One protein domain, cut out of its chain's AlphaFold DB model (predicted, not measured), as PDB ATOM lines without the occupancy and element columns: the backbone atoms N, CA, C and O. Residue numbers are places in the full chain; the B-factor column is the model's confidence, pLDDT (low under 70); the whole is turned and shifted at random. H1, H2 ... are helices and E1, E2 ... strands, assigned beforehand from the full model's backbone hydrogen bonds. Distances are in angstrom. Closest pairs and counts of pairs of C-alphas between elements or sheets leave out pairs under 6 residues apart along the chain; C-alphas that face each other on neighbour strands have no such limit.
ATOM      1  N   HIS A 294     286.388 317.937 135.299       93.92
ATOM      2  CA  HIS A 294     287.138 318.198 136.525       93.92
ATOM      3  C   HIS A 294     287.704 319.614 136.545       93.92
ATOM      4  O   HIS A 294     288.292 320.082 135.568       93.92
ATOM      5  N   PHE A 295     287.538 320.289 137.682       93.45
ATOM      6  CA  PHE A 295     288.226 321.546 137.940       93.45
ATOM      7  C   PHE A 295     289.691 321.262 138.281       93.45
ATOM      8  O   PHE A 295     289.985 320.427 139.144       93.45
ATOM      9  N   LYS A 296     290.611 321.961 137.617       91.04
ATOM     10  CA  LYS A 296     292.053 321.840 137.839       91.04
ATOM     11  C   LYS A 296     292.693 323.219 137.851       91.04
ATOM     12  O   LYS A 296     292.308 324.098 137.086       91.04
ATOM     13  N   VAL A 297     293.720 323.369 138.678       88.20
ATOM     14  CA  VAL A 297     294.595 324.540 138.660       88.20
ATOM     15  C   VAL A 297     295.984 324.101 138.240       88.20
ATOM     16  O   VAL A 297     296.499 323.093 138.726       88.20
ATOM     17  N   VAL A 298     296.566 324.833 137.300       88.55
ATOM     18  CA  VAL A 298     297.895 324.569 136.752       88.55
ATOM     19  C   VAL A 298     298.739 325.818 136.947       88.55
ATOM     20  O   VAL A 298     298.301 326.917 136.627       88.55
ATOM     21  N   LYS A 299     299.956 325.665 137.474       85.78
ATOM     22  CA  LYS A 299     300.939 326.754 137.487       85.78
ATOM     23  C   LYS A 299     301.639 326.779 136.137       85.78
ATOM     24  O   LYS A 299     302.216 325.775 135.724       85.78
ATOM     25  N   ASN A 300     301.576 327.910 135.448       84.40
ATOM     26  CA  ASN A 300     302.290 328.096 134.193       84.40
ATOM     27  C   ASN A 300     303.795 328.338 134.435       84.40
ATOM     28  O   ASN A 300     304.263 328.405 135.576       84.40
ATOM     29  N   LYS A 301     304.564 328.510 133.352       87.35
ATOM     30  CA  LYS A 301     306.023 328.744 133.402       87.35
ATOM     31  C   LYS A 301     306.452 329.956 134.243       87.35
ATOM     32  O   LYS A 301     307.582 329.994 134.713       87.35
ATOM     33  N   TYR A 302     305.558 330.920 134.466       87.27
ATOM     34  CA  TYR A 302     305.805 332.107 135.290       87.27
ATOM     35  C   TYR A 302     305.323 331.940 136.737       87.27
ATOM     36  O   TYR A 302     305.210 332.925 137.461       87.27
ATOM     37  N   LYS A 303     305.001 330.709 137.160       81.05
ATOM     38  CA  LYS A 303     304.379 330.390 138.456       81.05
ATOM     39  C   LYS A 303     303.018 331.067 138.675       81.05
ATOM     40  O   LYS A 303     302.512 331.033 139.794       81.05
ATOM     41  N   LYS A 304     302.407 331.635 137.627       84.63
ATOM     42  CA  LYS A 304     301.041 332.157 137.687       84.63
ATOM     43  C   LYS A 304     300.069 330.991 137.566       84.63
ATOM     44  O   LYS A 304     300.262 330.088 136.752       84.63
ATOM     45  N   GLU A 305     299.047 331.010 138.401       86.69
ATOM     46  CA  GLU A 305     297.999 330.001 138.405       86.69
ATOM     47  C   GLU A 305     296.994 330.270 137.292       86.69
ATOM     48  O   GLU A 305     296.553 331.400 137.093       86.69
ATOM     49  N   GLU A 306     296.652 329.209 136.572       90.47
ATOM     50  CA  GLU A 306     295.650 329.192 135.522       90.47
ATOM     51  C   GLU A 306     294.603 328.133 135.859       90.47
ATOM     52  O   GLU A 306     294.915 327.029 136.323       90.47
ATOM     53  N   TYR A 307     293.344 328.484 135.629       91.49
ATOM     54  CA  TYR A 307     292.201 327.709 136.086       91.49
ATOM     55  C   TYR A 307     291.497 327.057 134.909       91.49
ATOM     56  O   TYR A 307     291.134 327.736 133.943       91.49
ATOM     57  N   PHE A 308     291.273 325.752 135.018       94.08
ATOM     58  CA  PHE A 308     290.732 324.934 133.947       94.08
ATOM     59  C   PHE A 308     289.510 324.143 134.395       94.08
ATOM     60  O   PHE A 308     289.441 323.634 135.517       94.08
ATOM     61  N   CYS A 309     288.574 324.000 133.469       95.35
ATOM     62  CA  CYS A 309     287.402 323.146 133.564       95.35
ATOM     63  C   CYS A 309     287.446 322.204 132.362       95.35
ATOM     64  O   CYS A 309     287.187 322.639 131.245       95.35
ATOM     65  N   ASP A 310     287.880 320.960 132.572       88.40
ATOM     66  CA  ASP A 310     288.078 319.972 131.493       88.40
ATOM     67  C   ASP A 310     288.930 320.484 130.308       88.40
ATOM     68  O   ASP A 310     288.605 320.315 129.140       88.40
ATOM     69  N   GLY A 311     290.018 321.199 130.617       91.12
ATOM     70  CA  GLY A 311     290.917 321.786 129.614       91.12
ATOM     71  C   GLY A 311     290.515 323.176 129.107       91.12
ATOM     72  O   GLY A 311     291.344 323.854 128.504       91.12
ATOM     73  N   ILE A 312     289.311 323.665 129.416       94.51
ATOM     74  CA  ILE A 312     288.880 325.025 129.055       94.51
ATOM     75  C   ILE A 312     289.361 326.024 130.108       94.51
ATOM     76  O   ILE A 312     289.049 325.882 131.293       94.51
ATOM     77  N   LYS A 313     290.108 327.049 129.676       94.35
ATOM     78  CA  LYS A 313     290.603 328.127 130.545       94.35
ATOM     79  C   LYS A 313     289.452 329.032 130.997       94.35
ATOM     80  O   LYS A 313     288.646 329.473 130.183       94.35
ATOM     81  N   LEU A 314     289.392 329.339 132.291       93.66
ATOM     82  CA  LEU A 314     288.239 330.008 132.908       93.66
ATOM     83  C   LEU A 314     288.347 331.542 133.032       93.66
ATOM     84  O   LEU A 314     287.363 332.199 133.357       93.66
ATOM     85  N   GLU A 315     289.514 332.135 132.778       89.33
ATOM     86  CA  GLU A 315     289.797 333.562 133.041       89.33
ATOM     87  C   GLU A 315     288.858 334.538 132.297       89.33
ATOM     88  O   GLU A 315     288.434 335.558 132.847       89.33
ATOM     89  N   SER A 316     288.464 334.206 131.066       89.62
ATOM     90  CA  SER A 316     287.557 335.006 130.230       89.62
ATOM     91  C   SER A 316     286.085 334.586 130.339       89.62
ATOM     92  O   SER A 316     285.281 334.948 129.483       89.62
ATOM     93  N   MET A 317     285.697 333.861 131.393       95.16
ATOM     94  CA  MET A 317     284.349 333.295 131.531       95.16
ATOM     95  C   MET A 317     283.537 333.970 132.642       95.16
ATOM     96  O   MET A 317     284.088 334.470 133.628       95.16
ATOM     97  N   TYR A 318     282.209 333.983 132.506       95.78
ATOM     98  CA  TYR A 318     281.318 334.113 133.662       95.78
ATOM     99  C   TYR A 318     281.183 332.743 134.314       95.78
ATOM    100  O   TYR A 318     280.860 331.771 133.637       95.78
ATOM    101  N   ILE A 319     281.431 332.660 135.619       95.94
ATOM    102  CA  ILE A 319     281.479 331.379 136.325       95.94
ATOM    103  C   ILE A 319     280.444 331.395 137.431       95.94
ATOM    104  O   ILE A 319     280.536 332.191 138.364       95.94
ATOM    105  N   TYR A 320     279.481 330.490 137.349       96.05
ATOM    106  CA  TYR A 320     278.512 330.271 138.412       96.05
ATOM    107  C   TYR A 320     278.870 328.997 139.158       96.05
ATOM    108  O   TYR A 320     279.021 327.946 138.544       96.05
ATOM    109  N   ALA A 321     278.974 329.077 140.480       93.13
ATOM    110  CA  ALA A 321     279.023 327.893 141.319       93.13
ATOM    111  C   ALA A 321     277.619 327.561 141.800       93.13
ATOM    112  O   ALA A 321     276.929 328.395 142.399       93.13
ATOM    113  N   PHE A 322     277.239 326.313 141.568       90.21
ATOM    114  CA  PHE A 322     276.077 325.697 142.164       90.21
ATOM    115  C   PHE A 322     276.514 324.740 143.265       90.21
ATOM    116  O   PHE A 322     277.305 323.816 143.048       90.21
ATOM    117  N   HIS A 323     275.938 324.937 144.441       79.89
ATOM    118  CA  HIS A 323     276.008 323.995 145.538       79.89
ATOM    119  C   HIS A 323     274.598 323.463 145.809       79.89
ATOM    120  O   HIS A 323     273.699 324.222 146.190       79.89
ATOM    121  N   GLY A 324     274.396 322.164 145.582       68.69
ATOM    122  CA  GLY A 324     273.138 321.494 145.915       68.69
ATOM    123  C   GLY A 324     272.882 321.469 147.427       68.69
ATOM    124  O   GLY A 324     273.743 321.842 148.224       68.69
ATOM    125  N   LYS A 325     271.699 321.000 147.840       59.69
ATOM    126  CA  LYS A 325     271.411 320.702 149.252       59.69
ATOM    127  C   LYS A 325     272.376 319.621 149.768       59.69
ATOM    128  O   LYS A 325     272.141 318.439 149.552       59.69
ATOM    129  N   TYR A 326     273.429 320.022 150.467       50.44
ATOM    130  CA  TYR A 326     274.164 319.164 151.401       50.44
ATOM    131  C   TYR A 326     273.843 319.589 152.833       50.44
ATOM    132  O   TYR A 326     273.471 320.739 153.044       50.44
ATOM    133  N   ASN A 327     274.001 318.671 153.794       46.90
ATOM    134  CA  ASN A 327     273.526 318.685 155.194       46.90
ATOM    135  C   ASN A 327     273.547 320.027 155.969       46.90
ATOM    136  O   ASN A 327     272.797 320.165 156.930       46.90
ATOM    137  N   ASN A 328     274.360 321.016 155.580       48.73
ATOM    138  CA  ASN A 328     274.430 322.346 156.210       48.73
ATOM    139  C   ASN A 328     273.619 323.446 155.512       48.73
ATOM    140  O   ASN A 328     273.345 324.488 156.108       48.73
ATOM    141  N   PHE A 329     273.244 323.246 154.255       48.54
ATOM    142  CA  PHE A 329     272.487 324.207 153.475       48.54
ATOM    143  C   PHE A 329     271.003 323.864 153.520       48.54
ATOM    144  O   PHE A 329     270.537 322.927 152.873       48.54
ATOM    145  N   THR A 330     270.218 324.695 154.207       53.42
ATOM    146  CA  THR A 330     268.751 324.656 154.084       53.42
ATOM    147  C   THR A 330     268.288 325.008 152.661       53.42
ATOM    148  O   THR A 330     267.163 324.682 152.275       53.42
ATOM    149  N   LYS A 331     269.148 325.657 151.855       63.03
ATOM    150  CA  LYS A 331     268.839 326.181 150.516       63.03
ATOM    151  C   LYS A 331     270.008 325.987 149.545       63.03
ATOM    152  O   LYS A 331     271.154 326.184 149.930       63.03
ATOM    153  N   ASN A 332     269.704 325.680 148.281       69.99
ATOM    154  CA  ASN A 332     270.696 325.664 147.199       69.99
ATOM    155  C   ASN A 332     271.438 327.007 147.142       69.99
ATOM    156  O   ASN A 332     270.798 328.064 147.162       69.99
ATOM    157  N   LEU A 333     272.766 326.969 147.042       76.00
ATOM    158  CA  LEU A 333     273.578 328.170 146.882       76.00
ATOM    159  C   LEU A 333     273.950 328.321 145.410       76.00
ATOM    160  O   LEU A 333     274.696 327.513 144.865       76.00
ATOM    161  N   LEU A 334     273.444 329.386 144.791       89.03
ATOM    162  CA  LEU A 334     273.967 329.902 143.533       89.03
ATOM    163  C   LEU A 334     274.780 331.165 143.827       89.03
ATOM    164  O   LEU A 334     274.298 332.091 144.502       89.03
ATOM    165  N   ARG A 335     276.007 331.214 143.316       90.34
ATOM    166  CA  ARG A 335     276.860 332.403 143.390       90.34
ATOM    167  C   ARG A 335     277.647 332.590 142.104       90.34
ATOM    168  O   ARG A 335     278.031 331.614 141.465       90.34
ATOM    169  N   LEU A 336     277.925 333.845 141.783       91.79
ATOM    170  CA  LEU A 336     278.961 334.189 140.824       91.79
ATOM    171  C   LEU A 336     280.318 333.976 141.506       91.79
ATOM    172  O   LEU A 336     280.503 334.359 142.663       91.79
ATOM    173  N   VAL A 337     281.245 333.328 140.814       88.04
ATOM    174  CA  VAL A 337     282.568 332.986 141.331       88.04
ATOM    175  C   VAL A 337     283.598 333.878 140.669       88.04
ATOM    176  O   VAL A 337     283.780 333.837 139.454       88.04
ATOM    177  N   ARG A 338     284.337 334.628 141.484       86.24
ATOM    178  CA  ARG A 338     285.689 335.048 141.122       86.24
ATOM    179  C   ARG A 338     286.625 333.984 141.662       86.24
ATOM    180  O   ARG A 338     286.672 333.790 142.870       86.24
ATOM    181  N   ILE A 339     287.306 333.246 140.788       81.02
ATOM    182  CA  ILE A 339     288.079 332.068 141.223       81.02
ATOM    183  C   ILE A 339     289.155 332.452 142.254       81.02
ATOM    184  O   ILE A 339     289.406 331.701 143.191       81.02
ATOM    185  N   GLU A 340     289.698 333.663 142.138       79.03
ATOM    186  CA  GLU A 340     290.655 334.270 143.071       79.03
ATOM    187  C   GLU A 340     290.110 334.415 144.508       79.03
ATOM    188  O   GLU A 340     290.881 334.399 145.463       79.03
ATOM    189  N   GLU A 341     288.787 334.509 144.693       80.88
ATOM    190  CA  GLU A 341     288.133 334.591 146.012       80.88
ATOM    191  C   GLU A 341     287.885 333.206 146.651       80.88
ATOM    192  O   GLU A 341     287.481 333.115 147.820       80.88
ATOM    193  N   GLY A 342     288.128 332.132 145.892       83.49
ATOM    194  CA  GLY A 342     288.077 330.739 146.325       83.49
ATOM    195  C   GLY A 342     286.833 329.938 145.915       83.49
ATOM    196  O   GLY A 342     285.776 330.462 145.528       83.49
ATOM    197  N   VAL A 343     286.969 328.615 146.021       86.14
ATOM    198  CA  VAL A 343     285.941 327.609 145.687       86.14
ATOM    199  C   VAL A 343     285.627 326.707 146.879       86.14
ATOM    200  O   VAL A 343     286.445 326.575 147.788       86.14
ATOM    201  N   TYR A 344     284.447 326.083 146.884       85.74
ATOM    202  CA  TYR A 344     284.039 325.114 147.905       85.74
ATOM    203  C   TYR A 344     284.036 323.679 147.363       85.74
ATOM    204  O   TYR A 344     283.803 323.428 146.180       85.74
ATOM    205  N   SER A 345     284.270 322.713 148.251       83.46
ATOM    206  CA  SER A 345     284.338 321.289 147.922       83.46
ATOM    207  C   SER A 345     283.036 320.812 147.291       83.46
ATOM    208  O   SER A 345     281.959 321.041 147.848       83.46
ATOM    209  N   GLY A 346     283.129 320.109 146.165       84.82
ATOM    210  CA  GLY A 346     281.965 319.536 145.499       84.82
ATOM    211  C   GLY A 346     281.056 320.551 144.798       84.82
ATOM    212  O   GLY A 346     280.033 320.130 144.254       84.82
ATOM    213  N   GLU A 347     281.403 321.847 144.773       89.19
ATOM    214  CA  GLU A 347     280.722 322.811 143.898       89.19
ATOM    215  C   GLU A 347     280.778 322.345 142.446       89.19
ATOM    216  O   GLU A 347     281.774 321.772 141.991       89.19
ATOM    217  N   ILE A 348     279.700 322.617 141.719       93.19
ATOM    218  CA  ILE A 348     279.643 322.442 140.274       93.19
ATOM    219  C   ILE A 348     279.742 323.831 139.657       93.19
ATOM    220  O   ILE A 348     278.914 324.698 139.936       93.19
ATOM    221  N   LEU A 349     280.788 324.043 138.868       95.09
ATOM    222  CA  LEU A 349     281.083 325.292 138.184       95.09
ATOM    223  C   LEU A 349     280.506 325.236 136.773       95.09
ATOM    224  O   LEU A 349     280.771 324.284 136.043       95.09
ATOM    225  N   PHE A 350     279.759 326.267 136.397       96.92
ATOM    226  CA  PHE A 350     279.213 326.481 135.060       96.92
ATOM    227  C   PHE A 350     279.916 327.688 134.455       96.92
ATOM    228  O   PHE A 350     279.810 328.791 134.999       96.92
ATOM    229  N   ALA A 351     280.653 327.476 133.368       97.05
ATOM    230  CA  ALA A 351     281.416 328.515 132.691       97.05
ATOM    231  C   ALA A 351     280.716 328.943 131.399       97.05
ATOM    232  O   ALA A 351     280.426 328.103 130.552       97.05
ATOM    233  N   TYR A 352     280.492 330.244 131.235       96.79
ATOM    234  CA  TYR A 352     279.870 330.844 130.051       96.79
ATOM    235  C   TYR A 352     280.836 331.825 129.385       96.79
ATOM    236  O   TYR A 352     281.509 332.596 130.079       96.79
ATOM    237  N   SER A 353     280.890 331.817 128.052       94.72
ATOM    238  CA  SER A 353     281.774 332.683 127.265       94.72
ATOM    239  C   SER A 353     281.371 334.151 127.387       94.72
ATOM    240  O   SER A 353     280.297 334.539 126.932       94.72
ATOM    241  N   LYS A 354     282.242 334.995 127.965       92.44
ATOM    242  CA  LYS A 354     282.005 336.450 127.981       92.44
ATOM    243  C   LYS A 354     281.962 337.025 126.570       92.44
ATOM    244  O   LYS A 354     281.171 337.925 126.330       92.44
ATOM    245  N   ASN A 355     282.794 336.512 125.664       89.77
ATOM    246  CA  ASN A 355     282.860 337.001 124.288       89.77
ATOM    247  C   ASN A 355     281.546 336.713 123.557       89.77
ATOM    248  O   ASN A 355     280.935 337.636 123.046       89.77
ATOM    249  N   GLU A 356     281.035 335.478 123.625       88.13
ATOM    250  CA  GLU A 356     279.765 335.110 122.974       88.13
ATOM    251  C   GLU A 356     278.590 335.970 123.470       88.13
ATOM    252  O   GLU A 356     277.768 336.436 122.678       88.13
ATOM    253  N   ILE A 357     278.535 336.223 124.781       87.34
ATOM    254  CA  ILE A 357     277.479 337.029 125.406       87.34
ATOM    255  C   ILE A 357     277.643 338.519 125.081       87.34
ATOM    256  O   ILE A 357     276.661 339.211 124.853       87.34
ATOM    257  N   ASN A 358     278.865 339.049 125.064       82.47
ATOM    258  CA  ASN A 358     279.075 340.471 124.793       82.47
ATOM    259  C   ASN A 358     278.915 340.790 123.297       82.47
ATOM    260  O   ASN A 358     278.262 341.778 122.958       82.47
ATOM    261  N   ASP A 359     279.450 339.954 122.407       75.51
ATOM    262  CA  ASP A 359     279.428 340.165 120.952       75.51
ATOM    263  C   ASP A 359     277.996 340.169 120.396       75.51
ATOM    264  O   ASP A 359     277.681 340.930 119.482       75.51
ATOM    265  N   THR A 360     277.091 339.396 121.005       68.12
ATOM    266  CA  THR A 360     275.660 339.393 120.653       68.12
ATOM    267  C   THR A 360     274.943 340.714 120.975       68.12
ATOM    268  O   THR A 360     273.912 340.997 120.369       68.12
ATOM    269  N   HIS A 361     275.499 341.566 121.848       59.81
ATOM    270  CA  HIS A 361     274.882 342.835 122.269       59.81
ATOM    271  C   HIS A 361     275.572 344.108 121.758       59.81
ATOM    272  O   HIS A 361     274.972 345.187 121.815       59.81
ATOM    273  N   PHE A 362     276.810 344.021 121.257       50.23
ATOM    274  CA  PHE A 362     277.549 345.183 120.739       50.23
ATOM    275  C   PHE A 362     277.113 345.636 119.334       50.23
ATOM    276  O   PHE A 362     277.436 346.758 118.942       50.23
ATOM    277  N   ASN A 363     276.305 344.859 118.603       47.29
ATOM    278  CA  ASN A 363     275.619 345.367 117.411       47.29
ATOM    279  C   ASN A 363     274.434 346.260 117.828       47.29
ATOM    280  O   ASN A 363     273.280 345.852 117.919       47.29
ATOM    281  N   ILE A 364     274.756 347.521 118.120       44.43
ATOM    282  CA  ILE A 364     273.901 348.535 118.761       44.43
ATOM    283  C   ILE A 364     272.597 348.843 117.992       44.43
ATOM    284  O   ILE A 364     271.633 349.289 118.610       44.43
ATOM    285  N   ASN A 365     272.499 348.514 116.700       45.28
ATOM    286  CA  ASN A 365     271.261 348.677 115.924       45.28
ATOM    287  C   ASN A 365     270.299 347.472 116.004       45.28
ATOM    288  O   ASN A 365     269.145 347.600 115.606       45.28
ATOM    289  N   SER A 366     270.730 346.315 116.524       43.43
ATOM    290  CA  SER A 366     269.928 345.079 116.560       43.43
ATOM    291  C   SER A 366     269.440 344.671 117.952       43.43
ATOM    292  O   SER A 366     268.708 343.692 118.054       43.43
ATOM    293  N   ASN A 367     269.782 345.388 119.030       48.70
ATOM    294  CA  ASN A 367     269.361 344.997 120.388       48.70
ATOM    295  C   ASN A 367     267.830 344.958 120.565       48.70
ATOM    296  O   ASN A 367     267.327 344.116 121.309       48.70
ATOM    297  N   ASP A 368     267.086 345.809 119.847       51.64
ATOM    298  CA  ASP A 368     265.616 345.764 119.830       51.64
ATOM    299  C   ASP A 368     265.072 344.549 119.074       51.64
ATOM    300  O   ASP A 368     264.000 344.052 119.413       51.64
ATOM    301  N   LEU A 369     265.809 344.045 118.082       48.57
ATOM    302  CA  LEU A 369     265.448 342.834 117.347       48.57
ATOM    303  C   LEU A 369     265.803 341.582 118.157       48.57
ATOM    304  O   LEU A 369     264.956 340.712 118.312       48.57
ATOM    305  N   TYR A 370     267.006 341.501 118.728       49.60
ATOM    306  CA  TYR A 370     267.488 340.288 119.395       49.60
ATOM    307  C   TYR A 370     266.692 339.946 120.660       49.60
ATOM    308  O   TYR A 370     266.187 338.835 120.786       49.60
ATOM    309  N   ILE A 371     266.512 340.908 121.577       60.02
ATOM    310  CA  ILE A 371     265.823 340.650 122.855       60.02
ATOM    311  C   ILE A 371     264.327 340.365 122.642       60.02
ATOM    312  O   ILE A 371     263.732 339.624 123.421       60.02
ATOM    313  N   ASN A 372     263.720 340.933 121.595       61.12
ATOM    314  CA  ASN A 372     262.278 340.820 121.370       61.12
ATOM    315  C   ASN A 372     261.884 339.748 120.334       61.12
ATOM    316  O   ASN A 372     260.716 339.363 120.313       61.12
ATOM    317  N   ARG A 373     262.793 339.286 119.457       61.34
ATOM    318  CA  ARG A 373     262.463 338.352 118.354       61.34
ATOM    319  C   ARG A 373     263.233 337.032 118.376       61.34
ATOM    320  O   ARG A 373     262.613 335.996 118.178       61.34
ATOM    321  N   GLU A 374     264.544 337.054 118.615       65.17
ATOM    322  CA  GLU A 374     265.429 335.878 118.473       65.17
ATOM    323  C   GLU A 374     266.196 335.580 119.763       65.17
ATOM    324  O   GLU A 374     267.406 335.333 119.767       65.17
ATOM    325  N   TYR A 375     265.496 335.637 120.894       76.37
ATOM    326  CA  TYR A 375     266.133 335.405 122.175       76.37
ATOM    327  C   TYR A 375     266.674 333.968 122.267       76.37
ATOM    328  O   TYR A 375     265.972 332.989 122.014       76.37
ATOM    329  N   LYS A 376     267.942 333.833 122.665       81.39
ATOM    330  CA  LYS A 376     268.589 332.542 122.907       81.39
ATOM    331  C   LYS A 376     269.214 332.535 124.300       81.39
ATOM    332  O   LYS A 376     269.948 333.444 124.670       81.39
ATOM    333  N   GLY A 377     268.963 331.473 125.063       89.36
ATOM    334  CA  GLY A 377     269.730 331.184 126.275       89.36
ATOM    335  C   GLY A 377     271.132 330.668 125.930       89.36
ATOM    336  O   GLY A 377     271.283 329.828 125.040       89.36
ATOM    337  N   TYR A 378     272.162 331.137 126.635       94.04
ATOM    338  CA  TYR A 378     273.548 330.732 126.366       94.04
ATOM    339  C   TYR A 378     273.895 329.471 127.149       94.04
ATOM    340  O   TYR A 378     273.889 329.475 128.379       94.04
ATOM    341  N   ASP A 379     274.214 328.384 126.458       95.66
ATOM    342  CA  ASP A 379     274.671 327.168 127.121       95.66
ATOM    343  C   ASP A 379     276.028 327.380 127.810       95.66
ATOM    344  O   ASP A 379     276.834 328.207 127.372       95.66
ATOM    345  N   PRO A 380     276.319 326.641 128.894       96.72
ATOM    346  CA  PRO A 380     277.658 326.658 129.451       96.72
ATOM    347  C   PRO A 380     278.627 326.015 128.453       96.72
ATOM    348  O   PRO A 380     278.343 324.979 127.859       96.72
ATOM    349  N   VAL A 381     279.802 326.618 128.299       96.23
ATOM    350  CA  VAL A 381     280.900 326.087 127.478       96.23
ATOM    351  C   VAL A 381     281.587 324.930 128.203       96.23
ATOM    352  O   VAL A 381     282.073 323.993 127.577       96.23
ATOM    353  N   ALA A 382     281.612 324.980 129.538       96.70
ATOM    354  CA  ALA A 382     282.180 323.937 130.379       96.70
ATOM    355  C   ALA A 382     281.393 323.785 131.681       96.70
ATOM    356  O   ALA A 382     280.931 324.771 132.266       96.70
ATOM    357  N   VAL A 383     281.303 322.545 132.162       97.22
ATOM    358  CA  VAL A 383     280.755 322.221 133.479       97.22
ATOM    359  C   VAL A 383     281.718 321.290 134.191       97.22
ATOM    360  O   VAL A 383     282.072 320.242 133.658       97.22
ATOM    361  N   CYS A 384     282.149 321.640 135.398       96.39
ATOM    362  CA  CYS A 384     283.084 320.813 136.158       96.39
ATOM    363  C   CYS A 384     282.777 320.803 137.644       96.39
ATOM    364  O   CYS A 384     282.219 321.747 138.197       96.39
ATOM    365  N   ARG A 385     283.186 319.724 138.309       93.53
ATOM    366  CA  ARG A 385     283.097 319.593 139.762       93.53
ATOM    367  C   ARG A 385     284.439 319.918 140.415       93.53
ATOM    368  O   ARG A 385     285.487 319.427 139.990       93.53
ATOM    369  N   VAL A 386     284.386 320.698 141.489       90.04
ATOM    370  CA  VAL A 386     285.520 320.929 142.389       90.04
ATOM    371  C   VAL A 386     285.783 319.655 143.188       90.04
ATOM    372  O   VAL A 386     284.888 319.156 143.878       90.04
ATOM    373  N   LYS A 387     287.003 319.112 143.082       85.53
ATOM    374  CA  LYS A 387     287.400 317.886 143.789       85.53
ATOM    375  C   LYS A 387     287.306 318.057 145.307       85.53
ATOM    376  O   LYS A 387     287.489 319.148 145.844       85.53
TER     377      LYS A 387
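Overview. This is residues 294 to 387 of the 701 residues of an uncharacterized protein of Strongyloides stercoralis (UniProt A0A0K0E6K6). A small twisted sheet of four strands, E4, E3, E5 and E6, makes the core, with a separate two-stranded hairpin, E1 and E2, meeting its edge strand E6 at the end of the hairpin where His 294 and Cys 309 lie. From E5 the chain runs straight into helix H1, which leads away from the sheet to a small turned-back head with H2, where residues 362 to 369 stick out free, and then returns to the sheet as E6. The printed part has 94 residues, with two named helices and six named strands in the order E1, E2, E3, E4, E5, H1, H2, E6, and its class is mixed, helices and strands. Both sheets are antiparallel, the larger in the order E4, E3, E5, E6 and the smaller E1, E2. The whole is loose, with a radius of gyration of the C-alphas of 16.1 A, and flat, spanning 44 by 43 by 20 A.

Along the chain. Strand E1, residues 294 to 299, begins at C-alpha 294, (287.138, 318.198, 136.525), and is 16.3 A long from first to last C-alpha. E2, residues 305 to 309, measures 13.5 A. E3, residues 317 to 323, is the longest strand by residues and measures 18.8 A. E4 is residues 333 to 336, 10.1 A. E5, residues 348 to 353, measures 16.7 A and ends at C-alpha 353, (281.774, 332.683, 127.265). H1, residues 354 to 362, measures 12.2 A, and H2, residues 367 to 373, measures 9.8 A. E6, residues 382 to 385, is 10.4 A long and ends at C-alpha 385, (283.097, 319.593, 139.762).

Arrangement. In the larger sheet E3 and E5 are inner strands, and E4 and E6 are edge strands. E3 and E5 are antiparallel at 160 degrees between directions, with N 320 and O 350 within hydrogen-bond range at 2.9 A. E3 and E4 form a hairpin, antiparallel at 166 degrees, with N 321 and O 335 at 2.9 A. E5 and E6 are antiparallel at 162 degrees, with N 349 and O 384 at 2.8 A. From edge to edge the strands' lines turn by 49 degrees. E1 and E2 form the other hairpin, antiparallel at 161 degrees, with N 298 and O 306 at 2.9 A. The closest C-alphas of E1 and E6 are those of His 294 and Cys 384, 4.8 A apart; those of E2 and E6 are Cys 309 and Cys 384, 5.6 A apart. Residues 308 to 309 of E2 also pair, antiparallel, with residues 312 to 313. H1 only grazes the larger sheet with its residues 354 to 357; the C-alphas of Met 317 in E3 and Lys 354 in H1, the closest of the two elements, are 5.3 A apart. H1 and H2 are close but not clearly touching, about perpendicular at 80 degrees, with the C-alphas of His 361 and Asn 367 closest at 6.2 A. H2 is not on the sheet. In H1, 4 of 5 O i to N i+4 pairs are within hydrogen-bond range, and in H2, 2 of 3.

Size, cuts and confidence. The two C-alphas farthest apart, those of Asn 327 and Asn 365, are 49.5 A from each other, while the first and last printed C-alphas, of His 294 and Lys 387, are 7.3 A apart. The printed part has no cut. The link from E4 to E5, 11 residues, is long. The mean pLDDT of the printed part is 80.6, and the model's confidence is under 70 for 24 residues, 324 to 332 and 360 to 374.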